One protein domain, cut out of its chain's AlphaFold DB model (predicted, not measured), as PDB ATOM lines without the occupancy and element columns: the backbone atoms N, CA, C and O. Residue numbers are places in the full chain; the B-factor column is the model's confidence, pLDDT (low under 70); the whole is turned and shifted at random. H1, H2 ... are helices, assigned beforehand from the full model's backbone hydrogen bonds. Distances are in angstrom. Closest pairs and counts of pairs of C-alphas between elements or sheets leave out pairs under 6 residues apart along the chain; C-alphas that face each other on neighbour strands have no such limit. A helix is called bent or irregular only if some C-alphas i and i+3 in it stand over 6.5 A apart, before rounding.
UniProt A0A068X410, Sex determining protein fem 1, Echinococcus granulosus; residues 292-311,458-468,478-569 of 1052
ATOM      1  N   ALA A 292       0.404 151.416 389.481       78.75
ATOM      2  CA  ALA A 292       0.643 150.581 388.290       78.75
ATOM      3  C   ALA A 292       0.329 149.086 388.520       78.75
ATOM      4  O   ALA A 292      -0.136 148.393 387.615       78.75
ATOM      5  N   TRP A 293       0.524 148.599 389.751       82.31
ATOM      6  CA  TRP A 293       0.127 147.256 390.166       82.31
ATOM      7  C   TRP A 293      -1.395 147.067 390.253       82.31
ATOM      8  O   TRP A 293      -1.889 146.028 389.815       82.31
ATOM      9  N   SER A 294      -2.162 148.039 390.766       75.75
ATOM     10  CA  SER A 294      -3.616 147.868 390.940       75.75
ATOM     11  C   SER A 294      -4.358 147.714 389.606       75.75
ATOM     12  O   SER A 294      -5.308 146.936 389.531       75.75
ATOM     13  N   LEU A 295      -3.863 148.347 388.533       76.75
ATOM     14  CA  LEU A 295      -4.365 148.170 387.161       76.75
ATOM     15  C   LEU A 295      -4.282 146.718 386.656       76.75
ATOM     16  O   LEU A 295      -5.086 146.308 385.818       76.75
ATOM     17  N   ILE A 296      -3.307 145.937 387.137       76.94
ATOM     18  CA  ILE A 296      -3.007 144.595 386.610       76.94
ATOM     19  C   ILE A 296      -3.249 143.461 387.612       76.94
ATOM     20  O   ILE A 296      -3.401 142.319 387.173       76.94
ATOM     21  N   GLN A 297      -3.333 143.751 388.917       74.69
ATOM     22  CA  GLN A 297      -3.361 142.780 390.022       74.69
ATOM     23  C   GLN A 297      -4.330 141.614 389.789       74.69
ATOM     24  O   GLN A 297      -3.908 140.458 389.797       74.69
ATOM     25  N   ALA A 298      -5.614 141.892 389.537       68.25
ATOM     26  CA  ALA A 298      -6.617 140.846 389.323       68.25
ATOM     27  C   ALA A 298      -6.294 139.974 388.094       68.25
ATOM     28  O   ALA A 298      -6.427 138.751 388.133       68.25
ATOM     29  N   THR A 299      -5.803 140.587 387.010       70.62
ATOM     30  CA  THR A 299      -5.408 139.846 385.804       70.62
ATOM     31  C   THR A 299      -4.122 139.035 385.998       70.62
ATOM     32  O   THR A 299      -4.038 137.927 385.474       70.62
ATOM     33  N   ALA A 300      -3.169 139.520 386.803       72.06
ATOM     34  CA  ALA A 300      -1.949 138.793 387.159       72.06
ATOM     35  C   ALA A 300      -2.267 137.555 388.011       72.06
ATOM     36  O   ALA A 300      -1.808 136.456 387.704       72.06
ATOM     37  N   TYR A 301      -3.108 137.713 389.039       73.88
ATOM     38  CA  TYR A 301      -3.561 136.607 389.883       73.88
ATOM     39  C   TYR A 301      -4.285 135.523 389.077       73.88
ATOM     40  O   TYR A 301      -3.948 134.345 389.203       73.88
ATOM     41  N   ASN A 302      -5.208 135.911 388.191       69.88
ATOM     42  CA  ASN A 302      -5.912 134.969 387.318       69.88
ATOM     43  C   ASN A 302      -4.962 134.246 386.346       69.88
ATOM     44  O   ASN A 302      -5.105 133.041 386.135       69.88
ATOM     45  N   ALA A 303      -3.973 134.948 385.780       67.31
ATOM     46  CA  ALA A 303      -2.978 134.346 384.896       67.31
ATOM     47  C   ALA A 303      -2.098 133.319 385.632       67.31
ATOM     48  O   ALA A 303      -1.984 132.176 385.194       67.31
ATOM     49  N   VAL A 304      -1.543 133.682 386.793       69.44
ATOM     50  CA  VAL A 304      -0.694 132.783 387.591       69.44
ATOM     51  C   VAL A 304      -1.486 131.585 388.131       69.44
ATOM     52  O   VAL A 304      -0.985 130.461 388.105       69.44
ATOM     53  N   ALA A 305      -2.739 131.781 388.557       69.88
ATOM     54  CA  ALA A 305      -3.613 130.686 388.979       69.88
ATOM     55  C   ALA A 305      -3.905 129.696 387.834       69.88
ATOM     56  O   ALA A 305      -3.887 128.482 388.058       69.88
ATOM     57  N   LEU A 306      -4.111 130.192 386.608       66.06
ATOM     58  CA  LEU A 306      -4.311 129.363 385.417       66.06
ATOM     59  C   LEU A 306      -3.065 128.524 385.091       66.06
ATOM     60  O   LEU A 306      -3.186 127.314 384.895       66.06
ATOM     61  N   GLU A 307      -1.870 129.122 385.099       64.62
ATOM     62  CA  GLU A 307      -0.618 128.390 384.854       64.62
ATOM     63  C   GLU A 307      -0.333 127.352 385.956       64.62
ATOM     64  O   GLU A 307       0.034 126.211 385.662       64.62
ATOM     65  N   MET A 308      -0.597 127.674 387.229       67.81
ATOM     66  CA  MET A 308      -0.520 126.685 388.313       67.81
ATOM     67  C   MET A 308      -1.529 125.541 388.135       67.81
ATOM     68  O   MET A 308      -1.206 124.388 388.435       67.81
ATOM     69  N   ALA A 309      -2.738 125.821 387.638       65.00
ATOM     70  CA  ALA A 309      -3.738 124.797 387.346       65.00
ATOM     71  C   ALA A 309      -3.314 123.897 386.170       65.00
ATOM     72  O   ALA A 309      -3.426 122.673 386.284       65.00
ATOM     73  N   LYS A 310      -2.753 124.465 385.089       61.44
ATOM     74  CA  LYS A 310      -2.131 123.703 383.987       61.44
ATOM     75  C   LYS A 310      -1.036 122.772 384.517       61.44
ATOM     76  O   LYS A 310      -1.110 121.562 384.308       61.44
ATOM     77  N   LYS A 311      -0.080 123.297 385.294       60.44
ATOM     78  CA  LYS A 311       1.059 122.513 385.808       60.44
ATOM     79  C   LYS A 311       0.644 121.429 386.813       60.44
ATOM     80  O   LYS A 311       1.255 120.361 386.853       60.44
ATOM     81  N   CYS A 458      22.895 149.247 391.288       52.88
ATOM     82  CA  CYS A 458      22.447 147.870 391.196       52.88
ATOM     83  C   CYS A 458      22.520 147.112 392.528       52.88
ATOM     84  O   CYS A 458      21.754 146.166 392.703       52.88
ATOM     85  N   GLU A 459      23.300 147.587 393.508       55.81
ATOM     86  CA  GLU A 459      23.255 147.099 394.901       55.81
ATOM     87  C   GLU A 459      21.822 147.157 395.462       55.81
ATOM     88  O   GLU A 459      21.339 146.221 396.100       55.81
ATOM     89  N   ILE A 460      21.097 148.227 395.119       57.50
ATOM     90  CA  ILE A 460      19.686 148.464 395.459       57.50
ATOM     91  C   ILE A 460      18.783 147.338 394.920       57.50
ATOM     92  O   ILE A 460      17.839 146.909 395.588       57.50
ATOM     93  N   PHE A 461      19.077 146.834 393.717       58.41
ATOM     94  CA  PHE A 461      18.318 145.770 393.057       58.41
ATOM     95  C   PHE A 461      18.737 144.360 393.496       58.41
ATOM     96  O   PHE A 461      17.900 143.456 393.462       58.41
ATOM     97  N   GLU A 462      19.991 144.158 393.903       61.22
ATOM     98  CA  GLU A 462      20.492 142.889 394.448       61.22
ATOM     99  C   GLU A 462      19.965 142.698 395.885       61.22
ATOM    100  O   GLU A 462      19.284 141.710 396.156       61.22
ATOM    101  N   ALA A 463      20.111 143.700 396.765       59.91
ATOM    102  CA  ALA A 463      19.550 143.688 398.122       59.91
ATOM    103  C   ALA A 463      18.012 143.549 398.130       59.91
ATOM    104  O   ALA A 463      17.426 142.935 399.029       59.91
ATOM    105  N   ALA A 464      17.329 144.078 397.106       58.06
ATOM    106  CA  ALA A 464      15.899 143.858 396.916       58.06
ATOM    107  C   ALA A 464      15.551 142.396 396.573       58.06
ATOM    108  O   ALA A 464      14.522 141.901 397.035       58.06
ATOM    109  N   GLU A 465      16.387 141.711 395.793       62.81
ATOM    110  CA  GLU A 465      16.191 140.315 395.384       62.81
ATOM    111  C   GLU A 465      16.603 139.328 396.493       62.81
ATOM    112  O   GLU A 465      15.931 138.318 396.696       62.81
ATOM    113  N   GLU A 466      17.658 139.624 397.258       63.44
ATOM    114  CA  GLU A 466      18.044 138.853 398.448       63.44
ATOM    115  C   GLU A 466      16.971 138.925 399.536       63.44
ATOM    116  O   GLU A 466      16.560 137.895 400.076       63.44
ATOM    117  N   LYS A 467      16.438 140.127 399.799       63.22
ATOM    118  CA  LYS A 467      15.308 140.306 400.715       63.22
ATOM    119  C   LYS A 467      14.058 139.556 400.239       63.22
ATOM    120  O   LYS A 467      13.395 138.924 401.049       63.22
ATOM    121  N   LEU A 468      13.770 139.547 398.934       61.03
ATOM    122  CA  LEU A 468      12.659 138.763 398.378       61.03
ATOM    123  C   LEU A 468      12.870 137.246 398.556       61.03
ATOM    124  O   LEU A 468      11.909 136.518 398.805       61.03
ATOM    125  N   GLU A 478       1.793 135.038 398.947       68.06
ATOM    126  CA  GLU A 478       1.696 135.330 397.501       68.06
ATOM    127  C   GLU A 478       2.690 134.491 396.662       68.06
ATOM    128  O   GLU A 478       3.783 134.173 397.141       68.06
ATOM    129  N   PRO A 479       2.370 134.131 395.400       79.19
ATOM    130  CA  PRO A 479       3.318 133.470 394.500       79.19
ATOM    131  C   PRO A 479       4.526 134.350 394.146       79.19
ATOM    132  O   PRO A 479       4.348 135.500 393.764       79.19
ATOM    133  N   LEU A 480       5.737 133.779 394.111       76.81
ATOM    134  CA  LEU A 480       6.983 134.491 393.759       76.81
ATOM    135  C   LEU A 480       6.877 135.402 392.522       76.81
ATOM    136  O   LEU A 480       7.383 136.520 392.540       76.81
ATOM    137  N   LEU A 481       6.214 134.941 391.459       78.06
ATOM    138  CA  LEU A 481       6.066 135.703 390.214       78.06
ATOM    139  C   LEU A 481       5.162 136.943 390.383       78.06
ATOM    140  O   LEU A 481       5.427 137.984 389.788       78.06
ATOM    141  N   ILE A 482       4.147 136.858 391.253       82.00
ATOM    142  CA  ILE A 482       3.328 138.002 391.682       82.00
ATOM    143  C   ILE A 482       4.190 138.974 392.494       82.00
ATOM    144  O   ILE A 482       4.202 140.168 392.199       82.00
ATOM    145  N   THR A 483       4.971 138.469 393.455       80.44
ATOM    146  CA  THR A 483       5.848 139.284 394.309       80.44
ATOM    147  C   THR A 483       6.900 140.047 393.498       80.44
ATOM    148  O   THR A 483       7.082 141.244 393.717       80.44
ATOM    149  N   ARG A 484       7.566 139.394 392.530       81.06
ATOM    150  CA  ARG A 484       8.564 140.033 391.648       81.06
ATOM    151  C   ARG A 484       7.924 141.079 390.738       81.06
ATOM    152  O   ARG A 484       8.380 142.221 390.733       81.06
ATOM    153  N   LEU A 485       6.819 140.744 390.063       84.06
ATOM    154  CA  LEU A 485       6.085 141.687 389.211       84.06
ATOM    155  C   LEU A 485       5.643 142.940 389.991       84.06
ATOM    156  O   LEU A 485       5.892 144.057 389.540       84.06
ATOM    157  N   ARG A 486       5.067 142.755 391.188       81.12
ATOM    158  CA  ARG A 486       4.626 143.821 392.108       81.12
ATOM    159  C   ARG A 486       5.781 144.661 392.666       81.12
ATOM    160  O   ARG A 486       5.579 145.828 392.994       81.12
ATOM    161  N   ARG A 487       6.987 144.095 392.793       77.69
ATOM    162  CA  ARG A 487       8.185 144.816 393.262       77.69
ATOM    163  C   ARG A 487       8.833 145.618 392.137       77.69
ATOM    164  O   ARG A 487       9.173 146.778 392.350       77.69
ATOM    165  N   TYR A 488       8.948 145.053 390.935       83.75
ATOM    166  CA  TYR A 488       9.542 145.765 389.801       83.75
ATOM    167  C   TYR A 488       8.610 146.836 389.221       83.75
ATOM    168  O   TYR A 488       9.091 147.874 388.773       83.75
ATOM    169  N   SER A 489       7.286 146.657 389.304       83.88
ATOM    170  CA  SER A 489       6.337 147.721 388.958       83.88
ATOM    171  C   SER A 489       6.438 148.921 389.909       83.88
ATOM    172  O   SER A 489       6.339 150.059 389.451       83.88
ATOM    173  N   LEU A 490       6.741 148.691 391.198       77.69
ATOM    174  CA  LEU A 490       7.027 149.761 392.161       77.69
ATOM    175  C   LEU A 490       8.331 150.494 391.821       77.69
ATOM    176  O   LEU A 490       8.356 151.715 391.873       77.69
ATOM    177  N   THR A 491       9.401 149.793 391.430       76.62
ATOM    178  CA  THR A 491      10.644 150.471 391.003       76.62
ATOM    179  C   THR A 491      10.501 151.187 389.655       76.62
ATOM    180  O   THR A 491      11.198 152.163 389.406       76.62
ATOM    181  N   ALA A 492       9.609 150.723 388.774       84.25
ATOM    182  CA  ALA A 492       9.400 151.321 387.455       84.25
ATOM    183  C   ALA A 492       8.485 152.560 387.494       84.25
ATOM    184  O   ALA A 492       8.753 153.532 386.800       84.25
ATOM    185  N   PHE A 493       7.425 152.556 388.308       81.06
ATOM    186  CA  PHE A 493       6.447 153.657 388.366       81.06
ATOM    187  C   PHE A 493       6.483 154.469 389.667       81.06
ATOM    188  O   PHE A 493       5.838 155.516 389.755       81.06
ATOM    189  N   GLY A 494       7.198 154.012 390.694       75.19
ATOM    190  CA  GLY A 494       7.134 154.598 392.029       75.19
ATOM    191  C   GLY A 494       5.699 154.630 392.555       75.19
ATOM    192  O   GLY A 494       4.936 153.671 392.424       75.19
ATOM    193  N   LEU A 495       5.317 155.776 393.120       72.19
ATOM    194  CA  LEU A 495       3.940 156.070 393.526       72.19
ATOM    195  C   LEU A 495       3.161 156.872 392.465       72.19
ATOM    196  O   LEU A 495       2.059 157.338 392.751       72.19
ATOM    197  N   VAL A 496       3.702 157.039 391.249       76.81
ATOM    198  CA  VAL A 496       3.039 157.816 390.194       76.81
ATOM    199  C   VAL A 496       1.734 157.133 389.794       76.81
ATOM    200  O   VAL A 496       1.695 155.961 389.410       76.81
ATOM    201  N   ARG A 497       0.652 157.902 389.891       80.56
ATOM    202  CA  ARG A 497      -0.686 157.538 389.429       80.56
ATOM    203  C   ARG A 497      -1.067 158.357 388.207       80.56
ATOM    204  O   ARG A 497      -0.391 159.318 387.836       80.56
ATOM    205  N   GLU A 498      -2.183 157.986 387.598       83.19
ATOM    206  CA  GLU A 498      -2.801 158.842 386.599       83.19
ATOM    207  C   GLU A 498      -3.353 160.133 387.223       83.19
ATOM    208  O   GLU A 498      -3.905 160.113 388.331       83.19
ATOM    209  N   PHE A 499      -3.273 161.242 386.479       83.06
ATOM    210  CA  PHE A 499      -4.081 162.431 386.768       83.06
ATOM    211  C   PHE A 499      -5.573 162.065 386.742       83.06
ATOM    212  O   PHE A 499      -6.027 161.329 385.856       83.06
ATOM    213  N   ALA A 500      -6.335 162.595 387.699       76.50
ATOM    214  CA  ALA A 500      -7.778 162.408 387.826       76.50
ATOM    215  C   ALA A 500      -8.570 163.668 387.437       76.50
ATOM    216  O   ALA A 500      -9.627 163.554 386.825       76.50
ATOM    217  N   ASN A 501      -8.059 164.866 387.753       80.50
ATOM    218  CA  ASN A 501      -8.757 166.145 387.566       80.50
ATOM    219  C   ASN A 501      -7.883 167.222 386.880       80.50
ATOM    220  O   ASN A 501      -6.683 167.044 386.676       80.50
ATOM    221  N   PHE A 502      -8.491 168.350 386.489       85.69
ATOM    222  CA  PHE A 502      -7.818 169.395 385.698       85.69
ATOM    223  C   PHE A 502      -6.675 170.117 386.431       85.69
ATOM    224  O   PHE A 502      -5.752 170.593 385.771       85.69
ATOM    225  N   ALA A 503      -6.718 170.201 387.764       82.12
ATOM    226  CA  ALA A 503      -5.630 170.785 388.546       82.12
ATOM    227  C   ALA A 503      -4.432 169.827 388.587       82.12
ATOM    228  O   ALA A 503      -3.314 170.229 388.277       82.12
ATOM    229  N   GLU A 504      -4.675 168.542 388.860       83.81
ATOM    230  CA  GLU A 504      -3.642 167.503 388.798       83.81
ATOM    231  C   GLU A 504      -2.991 167.412 387.420       83.81
ATOM    232  O   GLU A 504      -1.771 167.358 387.341       83.81
ATOM    233  N   LEU A 505      -3.773 167.454 386.336       87.25
ATOM    234  CA  LEU A 505      -3.212 167.451 384.985       87.25
ATOM    235  C   LEU A 505      -2.288 168.659 384.760       87.25
ATOM    236  O   LEU A 505      -1.208 168.487 384.204       87.25
ATOM    237  N   LYS A 506      -2.650 169.857 385.248       87.12
ATOM    238  CA  LYS A 506      -1.771 171.038 385.185       87.12
ATOM    239  C   LYS A 506      -0.453 170.804 385.936       87.12
ATOM    240  O   LYS A 506       0.601 171.099 385.379       87.12
ATOM    241  N   HIS A 507      -0.499 170.250 387.149       81.62
ATOM    242  CA  HIS A 507       0.709 169.923 387.916       81.62
ATOM    243  C   HIS A 507       1.562 168.856 387.219       81.62
ATOM    244  O   HIS A 507       2.755 169.066 387.030       81.62
ATOM    245  N   VAL A 508       0.954 167.765 386.744       85.19
ATOM    246  CA  VAL A 508       1.660 166.705 386.010       85.19
ATOM    247  C   VAL A 508       2.313 167.258 384.742       85.19
ATOM    248  O   VAL A 508       3.449 166.910 384.465       85.19
ATOM    249  N   THR A 509       1.687 168.187 384.007       86.12
ATOM    250  CA  THR A 509       2.331 168.817 382.832       86.12
ATOM    251  C   THR A 509       3.537 169.708 383.148       86.12
ATOM    252  O   THR A 509       4.228 170.129 382.224       86.12
ATOM    253  N   GLN A 510       3.794 169.999 384.425       83.12
ATOM    254  CA  GLN A 510       4.972 170.724 384.910       83.12
ATOM    255  C   GLN A 510       6.012 169.781 385.552       83.12
ATOM    256  O   GLN A 510       7.121 170.213 385.853       83.12
ATOM    257  N   ASP A 511       5.668 168.504 385.738       80.19
ATOM    258  CA  ASP A 511       6.496 167.476 386.364       80.19
ATOM    259  C   ASP A 511       7.247 166.666 385.293       80.19
ATOM    260  O   ASP A 511       6.662 165.896 384.521       80.19
ATOM    261  N   ALA A 512       8.570 166.838 385.258       78.31
ATOM    262  CA  ALA A 512       9.456 166.186 384.298       78.31
ATOM    263  C   ALA A 512       9.543 164.654 384.463       78.31
ATOM    264  O   ALA A 512       9.955 163.975 383.523       78.31
ATOM    265  N   TYR A 513       9.149 164.100 385.615       79.88
ATOM    266  CA  TYR A 513       9.153 162.663 385.890       79.88
ATOM    267  C   TYR A 513       7.760 162.041 385.716       79.88
ATOM    268  O   TYR A 513       7.623 161.015 385.047       79.88
ATOM    269  N   ALA A 514       6.703 162.658 386.255       79.81
ATOM    270  CA  ALA A 514       5.354 162.094 386.205       79.81
ATOM    271  C   ALA A 514       4.697 162.172 384.816       79.81
ATOM    272  O   ALA A 514       3.913 161.276 384.476       79.81
ATOM    273  N   LEU A 515       5.001 163.195 384.001       87.25
ATOM    274  CA  LEU A 515       4.442 163.341 382.650       87.25
ATOM    275  C   LEU A 515       4.871 162.208 381.691       87.25
ATOM    276  O   LEU A 515       3.975 161.592 381.109       87.25
ATOM    277  N   PRO A 516       6.171 161.851 381.558       90.00
ATOM    278  CA  PRO A 516       6.631 160.685 380.790       90.00
ATOM    279  C   PRO A 516       5.950 159.347 381.096       90.00
ATOM    280  O   PRO A 516       5.999 158.449 380.252       90.00
ATOM    281  N   LEU A 517       5.347 159.202 382.282       91.00
ATOM    282  CA  LEU A 517       4.743 157.958 382.764       91.00
ATOM    283  C   LEU A 517       3.225 157.876 382.548       91.00
ATOM    284  O   LEU A 517       2.683 156.766 382.515       91.00
ATOM    285  N   GLN A 518       2.530 159.001 382.331       92.81
ATOM    286  CA  GLN A 518       1.085 158.986 382.046       92.81
ATOM    287  C   GLN A 518       0.728 158.126 380.817       92.81
ATOM    288  O   GLN A 518      -0.180 157.299 380.936       92.81
ATOM    289  N   PRO A 519       1.444 158.207 379.670       95.50
ATOM    290  CA  PRO A 519       1.145 157.380 378.498       95.50
ATOM    291  C   PRO A 519       1.274 155.869 378.749       95.50
ATOM    292  O   PRO A 519       0.581 155.067 378.120       95.50
ATOM    293  N   LEU A 520       2.148 155.462 379.674       94.50
ATOM    294  CA  LEU A 520       2.347 154.059 380.040       94.50
ATOM    295  C   LEU A 520       1.228 153.545 380.952       94.50
ATOM    296  O   LEU A 520       0.700 152.460 380.713       94.50
ATOM    297  N   LEU A 521       0.823 154.332 381.955       89.06
ATOM    298  CA  LEU A 521      -0.302 153.992 382.831       89.06
ATOM    299  C   LEU A 521      -1.623 153.911 382.050       89.06
ATOM    300  O   LEU A 521      -2.383 152.956 382.216       89.06
ATOM    301  N   ILE A 522      -1.852 154.858 381.133       90.88
ATOM    302  CA  ILE A 522      -3.010 154.861 380.230       90.88
ATOM    303  C   ILE A 522      -3.042 153.576 379.383       90.88
ATOM    304  O   ILE A 522      -4.083 152.923 379.312       90.88
ATOM    305  N   ARG A 523      -1.912 153.143 378.798       92.25
ATOM    306  CA  ARG A 523      -1.859 151.880 378.033       92.25
ATOM    307  C   ARG A 523      -2.026 150.635 378.904       92.25
ATOM    308  O   ARG A 523      -2.743 149.728 378.493       92.25
ATOM    309  N   LEU A 524      -1.456 150.596 380.111       86.50
ATOM    310  CA  LEU A 524      -1.670 149.498 381.068       86.50
ATOM    311  C   LEU A 524      -3.148 149.335 381.461       86.50
ATOM    312  O   LEU A 524      -3.597 148.206 381.658       86.50
ATOM    313  N   ARG A 525      -3.902 150.440 381.543       86.88
ATOM    314  CA  ARG A 525      -5.345 150.436 381.823       86.88
ATOM    315  C   ARG A 525      -6.193 150.062 380.602       86.88
ATOM    316  O   ARG A 525      -7.080 149.225 380.735       86.88
ATOM    317  N   ILE A 526      -5.942 150.682 379.446       83.25
ATOM    318  CA  ILE A 526      -6.808 150.582 378.256       83.25
ATOM    319  C   ILE A 526      -6.478 149.349 377.404       83.25
ATOM    320  O   ILE A 526      -7.366 148.559 377.101       83.25
ATOM    321  N   LEU A 527      -5.208 149.166 377.035       85.25
ATOM    322  CA  LEU A 527      -4.761 148.067 376.167       85.25
ATOM    323  C   LEU A 527      -4.403 146.816 376.982       85.25
ATOM    324  O   LEU A 527      -4.804 145.697 376.664       85.25
ATOM    325  N   GLY A 528      -3.672 147.030 378.075       82.25
ATOM    326  CA  GLY A 528      -3.256 145.994 379.009       82.25
ATOM    327  C   GLY A 528      -1.788 145.570 378.911       82.25
ATOM    328  O   GLY A 528      -1.135 145.802 377.893       82.25
ATOM    329  N   PRO A 529      -1.260 144.920 379.964       84.62
ATOM    330  CA  PRO A 529       0.089 144.353 380.020       84.62
ATOM    331  C   PRO A 529       0.381 143.225 379.017       84.62
ATOM    332  O   PRO A 529       1.547 142.954 378.759       84.62
ATOM    333  N   ASP A 530      -0.644 142.568 378.469       78.56
ATOM    334  CA  ASP A 530      -0.531 141.534 377.429       78.56
ATOM    335  C   ASP A 530      -0.349 142.139 376.019       78.56
ATOM    336  O   ASP A 530       0.137 141.471 375.108       78.56
ATOM    337  N   HIS A 531      -0.722 143.410 375.829       85.69
ATOM    338  CA  HIS A 531      -0.761 144.054 374.519       85.69
ATOM    339  C   HIS A 531       0.649 144.399 373.989       85.69
ATOM    340  O   HIS A 531       1.451 144.975 374.737       85.69
ATOM    341  N   PRO A 532       0.960 144.150 372.695       86.06
ATOM    342  CA  PRO A 532       2.293 144.380 372.129       86.06
ATOM    343  C   PRO A 532       2.803 145.814 372.326       86.06
ATOM    344  O   PRO A 532       3.921 145.989 372.808       86.06
ATOM    345  N   ASP A 533       1.983 146.834 372.046       89.25
ATOM    346  CA  ASP A 533       2.370 148.239 372.253       89.25
ATOM    347  C   ASP A 533       2.709 148.574 373.710       89.25
ATOM    348  O   ASP A 533       3.651 149.322 373.950       89.25
ATOM    349  N   THR A 534       2.011 148.008 374.701       90.81
ATOM    350  CA  THR A 534       2.338 148.248 376.116       90.81
ATOM    351  C   THR A 534       3.739 147.720 376.430       90.81
ATOM    352  O   THR A 534       4.559 148.427 377.014       90.81
ATOM    353  N   ILE A 535       4.057 146.505 375.973       90.12
ATOM    354  CA  ILE A 535       5.372 145.870 376.158       90.12
ATOM    355  C   ILE A 535       6.463 146.576 375.331       90.12
ATOM    356  O   ILE A 535       7.623 146.623 375.750       90.12
ATOM    357  N   TYR A 536       6.120 147.145 374.173       91.19
ATOM    358  CA  TYR A 536       7.015 147.991 373.383       91.19
ATOM    359  C   TYR A 536       7.324 149.308 374.106       91.19
ATOM    360  O   TYR A 536       8.491 149.579 374.385       91.19
ATOM    361  N   PHE A 537       6.305 150.091 374.478       92.81
ATOM    362  CA  PHE A 537       6.500 151.409 375.083       92.81
ATOM    363  C   PHE A 537       7.169 151.338 376.462       92.81
ATOM    364  O   PHE A 537       7.971 152.212 376.773       92.81
ATOM    365  N   LEU A 538       6.956 150.275 377.251       92.50
ATOM    366  CA  LEU A 538       7.718 150.040 378.487       92.50
ATOM    367  C   LEU A 538       9.225 149.862 378.225       92.50
ATOM    368  O   LEU A 538      10.050 150.452 378.923       92.50
ATOM    369  N   ARG A 539       9.604 149.080 377.204       90.69
ATOM    370  CA  ARG A 539      11.017 148.872 376.835       90.69
ATOM    371  C   ARG A 539      11.634 150.119 376.204       90.69
ATOM    372  O   ARG A 539      12.765 150.461 376.548       90.69
ATOM    373  N   TYR A 540      10.874 150.811 375.354       90.06
ATOM    374  CA  TYR A 540      11.236 152.109 374.783       90.06
ATOM    375  C   TYR A 540      11.471 153.156 375.876       90.06
ATOM    376  O   TYR A 540      12.490 153.837 375.838       90.06
ATOM    377  N   ARG A 541      10.617 153.232 376.910       90.75
ATOM    378  CA  ARG A 541      10.855 154.157 378.028       90.75
ATOM    379  C   ARG A 541      12.141 153.834 378.772       90.75
ATOM    380  O   ARG A 541      12.920 154.746 379.030       90.75
ATOM    381  N   GLY A 542      12.402 152.550 379.028       87.12
ATOM    382  CA  GLY A 542      13.678 152.103 379.587       87.12
ATOM    383  C   GLY A 542      14.883 152.551 378.750       87.12
ATOM    384  O   GLY A 542      15.839 153.069 379.314       87.12
ATOM    385  N   ALA A 543      14.807 152.468 377.415       83.44
ATOM    386  CA  ALA A 543      15.836 153.023 376.531       83.44
ATOM    387  C   ALA A 543      15.953 154.555 376.667       83.44
ATOM    388  O   ALA A 543      17.041 155.045 376.937       83.44
ATOM    389  N   THR A 544      14.847 155.310 376.634       84.19
ATOM    390  CA  THR A 544      14.903 156.780 376.787       84.19
ATOM    391  C   THR A 544      15.436 157.254 378.144       84.19
ATOM    392  O   THR A 544      16.004 158.337 378.223       84.19
ATOM    393  N   TYR A 545      15.293 156.458 379.212       81.62
ATOM    394  CA  TYR A 545      15.960 156.728 380.493       81.62
ATOM    395  C   TYR A 545      17.453 156.383 380.458       81.62
ATOM    396  O   TYR A 545      18.240 156.990 381.175       81.62
ATOM    397  N   ALA A 546      17.867 155.419 379.640       77.56
ATOM    398  CA  ALA A 546      19.277 155.119 379.448       77.56
ATOM    399  C   ALA A 546      19.968 156.211 378.600       77.56
ATOM    400  O   ALA A 546      21.095 156.574 378.928       77.56
ATOM    401  N   ASP A 547      19.275 156.798 377.612       77.00
ATOM    402  CA  ASP A 547      19.770 157.917 376.785       77.00
ATOM    403  C   ASP A 547      20.084 159.159 377.642       77.00
ATOM    404  O   ASP A 547      21.043 159.881 377.377       77.00
ATOM    405  N   THR A 548      19.298 159.397 378.701       74.25
ATOM    406  CA  THR A 548      19.512 160.487 379.671       74.25
ATOM    407  C   THR A 548      20.442 160.113 380.833       74.25
ATOM    408  O   THR A 548      20.627 160.909 381.750       74.25
ATOM    409  N   GLY A 549      21.030 158.911 380.830       71.06
ATOM    410  CA  GLY A 549      21.922 158.427 381.890       71.06
ATOM    411  C   GLY A 549      21.228 157.937 383.171       71.06
ATOM    412  O   GLY A 549      21.910 157.512 384.104       71.06
ATOM    413  N   ALA A 550      19.893 157.911 383.229       74.12
ATOM    414  CA  ALA A 550      19.091 157.411 384.351       74.12
ATOM    415  C   ALA A 550      19.032 155.863 384.397       74.12
ATOM    416  O   ALA A 550      17.965 155.240 384.399       74.12
ATOM    417  N   ILE A 551      20.208 155.228 384.454       74.00
ATOM    418  CA  ILE A 551      20.410 153.769 384.396       74.00
ATOM    419  C   ILE A 551      19.513 152.960 385.361       74.00
ATOM    420  O   ILE A 551      18.867 152.026 384.885       74.00
ATOM    421  N   PRO A 552      19.383 153.272 386.669       72.75
ATOM    422  CA  PRO A 552      18.472 152.532 387.554       72.75
ATOM    423  C   PRO A 552      17.004 152.540 387.092       72.75
ATOM    424  O   PRO A 552      16.333 151.510 387.178       72.75
ATOM    425  N   GLN A 553      16.509 153.659 386.549       77.31
ATOM    426  CA  GLN A 553      15.134 153.766 386.043       77.31
ATOM    427  C   GLN A 553      14.943 152.923 384.772       77.31
ATOM    428  O   GLN A 553      13.940 152.225 384.612       77.31
ATOM    429  N   CYS A 554      15.952 152.936 383.901       82.12
ATOM    430  CA  CYS A 554      16.071 152.062 382.738       82.12
ATOM    431  C   CYS A 554      15.969 150.568 383.123       82.12
ATOM    432  O   CYS A 554      15.092 149.852 382.626       82.12
ATOM    433  N   LEU A 555      16.801 150.117 384.070       79.25
ATOM    434  CA  LEU A 555      16.838 148.728 384.534       79.25
ATOM    435  C   LEU A 555      15.507 148.304 385.174       79.25
ATOM    436  O   LEU A 555      15.043 147.186 384.932       79.25
ATOM    437  N   ALA A 556      14.859 149.196 385.931       82.56
ATOM    438  CA  ALA A 556      13.534 148.957 386.500       82.56
ATOM    439  C   ALA A 556      12.472 148.704 385.417       82.56
ATOM    440  O   ALA A 556      11.717 147.733 385.515       82.56
ATOM    441  N   PHE A 557      12.433 149.525 384.359       88.69
ATOM    442  CA  PHE A 557      11.486 149.349 383.253       88.69
ATOM    443  C   PHE A 557      11.712 148.054 382.472       88.69
ATOM    444  O   PHE A 557      10.742 147.361 382.148       88.69
ATOM    445  N   TRP A 558      12.964 147.677 382.204       87.75
ATOM    446  CA  TRP A 558      13.267 146.422 381.511       87.75
ATOM    447  C   TRP A 558      12.953 145.189 382.369       87.75
ATOM    448  O   TRP A 558      12.309 144.267 381.868       87.75
ATOM    449  N   ARG A 559      13.306 145.181 383.665       86.94
ATOM    450  CA  ARG A 559      12.929 144.091 384.587       86.94
ATOM    451  C   ARG A 559      11.411 143.969 384.742       86.94
ATOM    452  O   ARG A 559      10.884 142.860 384.683       86.94
ATOM    453  N   TYR A 560      10.690 145.085 384.871       90.50
ATOM    454  CA  TYR A 560       9.225 145.069 384.899       90.50
ATOM    455  C   TYR A 560       8.645 144.484 383.604       90.50
ATOM    456  O   TYR A 560       7.815 143.581 383.673       90.50
ATOM    457  N   ALA A 561       9.131 144.912 382.432       92.00
ATOM    458  CA  ALA A 561       8.703 144.362 381.146       92.00
ATOM    459  C   ALA A 561       9.015 142.858 380.996       92.00
ATOM    460  O   ALA A 561       8.267 142.159 380.312       92.00
ATOM    461  N   ILE A 562      10.078 142.342 381.623       90.12
ATOM    462  CA  ILE A 562      10.402 140.906 381.652       90.12
ATOM    463  C   ILE A 562       9.363 140.118 382.467       90.12
ATOM    464  O   ILE A 562       8.797 139.152 381.952       90.12
ATOM    465  N   GLU A 563       9.054 140.535 383.699       88.31
ATOM    466  CA  GLU A 563       8.044 139.846 384.524       88.31
ATOM    467  C   GLU A 563       6.638 139.956 383.920       88.31
ATOM    468  O   GLU A 563       5.854 139.006 383.985       88.31
ATOM    469  N   LEU A 564       6.331 141.082 383.265       88.19
ATOM    470  CA  LEU A 564       5.082 141.273 382.529       88.19
ATOM    471  C   LEU A 564       4.904 140.193 381.454       88.19
ATOM    472  O   LEU A 564       3.852 139.562 381.368       88.19
ATOM    473  N   GLN A 565       5.962 139.918 380.688       88.44
ATOM    474  CA  GLN A 565       5.960 138.872 379.666       88.44
ATOM    475  C   GLN A 565       5.858 137.464 380.269       88.44
ATOM    476  O   GLN A 565       5.139 136.637 379.712       88.44
ATOM    477  N   ARG A 566       6.502 137.186 381.416       84.94
ATOM    478  CA  ARG A 566       6.364 135.885 382.108       84.94
ATOM    479  C   ARG A 566       4.934 135.630 382.601       84.94
ATOM    480  O   ARG A 566       4.471 134.495 382.530       84.94
ATOM    481  N   VAL A 567       4.242 136.658 383.103       82.75
ATOM    482  CA  VAL A 567       2.874 136.537 383.647       82.75
ATOM    483  C   VAL A 567       1.803 136.533 382.557       82.75
ATOM    484  O   VAL A 567       0.858 135.747 382.639       82.75
ATOM    485  N   PHE A 568       1.907 137.420 381.566       81.19
ATOM    486  CA  PHE A 568       0.792 137.708 380.660       81.19
ATOM    487  C   PHE A 568       0.899 137.060 379.281       81.19
ATOM    488  O   PHE A 568      -0.144 136.678 378.753       81.19
ATOM    489  N   LEU A 569       2.102 136.898 378.714       80.19
ATOM    490  CA  LEU A 569       2.247 136.371 377.355       80.19
ATOM    491  C   LEU A 569       2.175 134.845 377.283       80.19
ATOM    492  O   LEU A 569       2.723 134.106 378.110       80.19
TER     493      LEU A 569
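This is residues 292 to 311, 458 to 468 and 478 to 569 of the 1052 residues of the protein "Sex determining protein fem 1" of Echinococcus granulosus (UniProt A0A068X410). H7, the longest helix, runs through the middle of the model, with H6 folded back beside it as a hairpin and H3 crossing it on its other side. H5 packs on the first part of H6, while H1 and the short H4 lie toward the two ends of the longest axis and H2 is a detached piece near H3. The printed part has 123 residues with seven named helices, H1 to H7 in order along the chain, and no named strand: the class is all helix. The whole is compact, with a radius of gyration of the C-alphas of 14.9 A and spans of 48 by 33 by 24 A.

Find C-alpha 551 at (20.410, 153.769, 384.396); from there H7, residues 551 to 568, runs 25.6 A to C-alpha 568 at (0.792, 137.708, 380.660). Just before it look for H6, residues 532 to 547, 22.6 A long, and H5, residues 515 to 526, 17.6 A. H5 is irregular, but only just: C-alphas 516 and 519 are 6.8 A apart. H3 spans residues 480 to 493, 19.9 A, and H4 residues 502 to 508, 9.9 A. H1, residues 297 to 311, begins at C-alpha 297 at (-3.361, 142.780, 390.022) and is 21.2 A long; H2 is residues 459 to 468, 13.9 A.

Begin at H7, the hub, which touches H1, H3 and H6. H6 and H7 form a helical hairpin at a shallow tilt of 15 degrees, opposite ways; their closest C-alphas, of Gly 542 and Cys 554, are 4.0 A apart. H3 touches H7 at a steep tilt of 39 degrees, opposite ways, closest at the C-alphas of Ala 492 and Ala 556, 4.9 A. H5 and H6 are a helical hairpin too, touching through residues 520 to 524 and 534 to 538, with the C-alphas of Arg 523 and Thr 534 closest at 5.9 A. With residues 300 to 304 alone, H1 touches both H3, closest at Ala 300 and Ile 482 with C-alphas 7.0 A apart, and H7, closest at Ala 303 and Val 567 with C-alphas 6.4 A apart. H2 is close to H3 but not clearly touching, the C-alphas of Leu 468 and Thr 483 being 8.0 A apart; H4 stands likewise to H5, with Val 508 and Leu 515 closest at 5.5 A between C-alphas. Every O i to N i+4 pair is within hydrogen-bond range in H1, H2, H4, H6 and H7, against 9 of 10 in H3 and 6 of 8 in H5.

The C-alphas farthest apart, of Lys 311 and Ala 503, are 48.8 A apart. Residues 312 to 457 are not printed, with 33.6 A between C-alphas 311 and 458, nor are residues 469 to 477, with 11.5 A between C-alphas 468 and 478. Of the links that are printed whole, H5 to H6 and H6 to H7 are tight, H3 to H4 and H4 to H5 short. The mean pLDDT of the printed part is 79.3; look for values under 70 at residues 298, 302 to 311, 458 to 468 and 478.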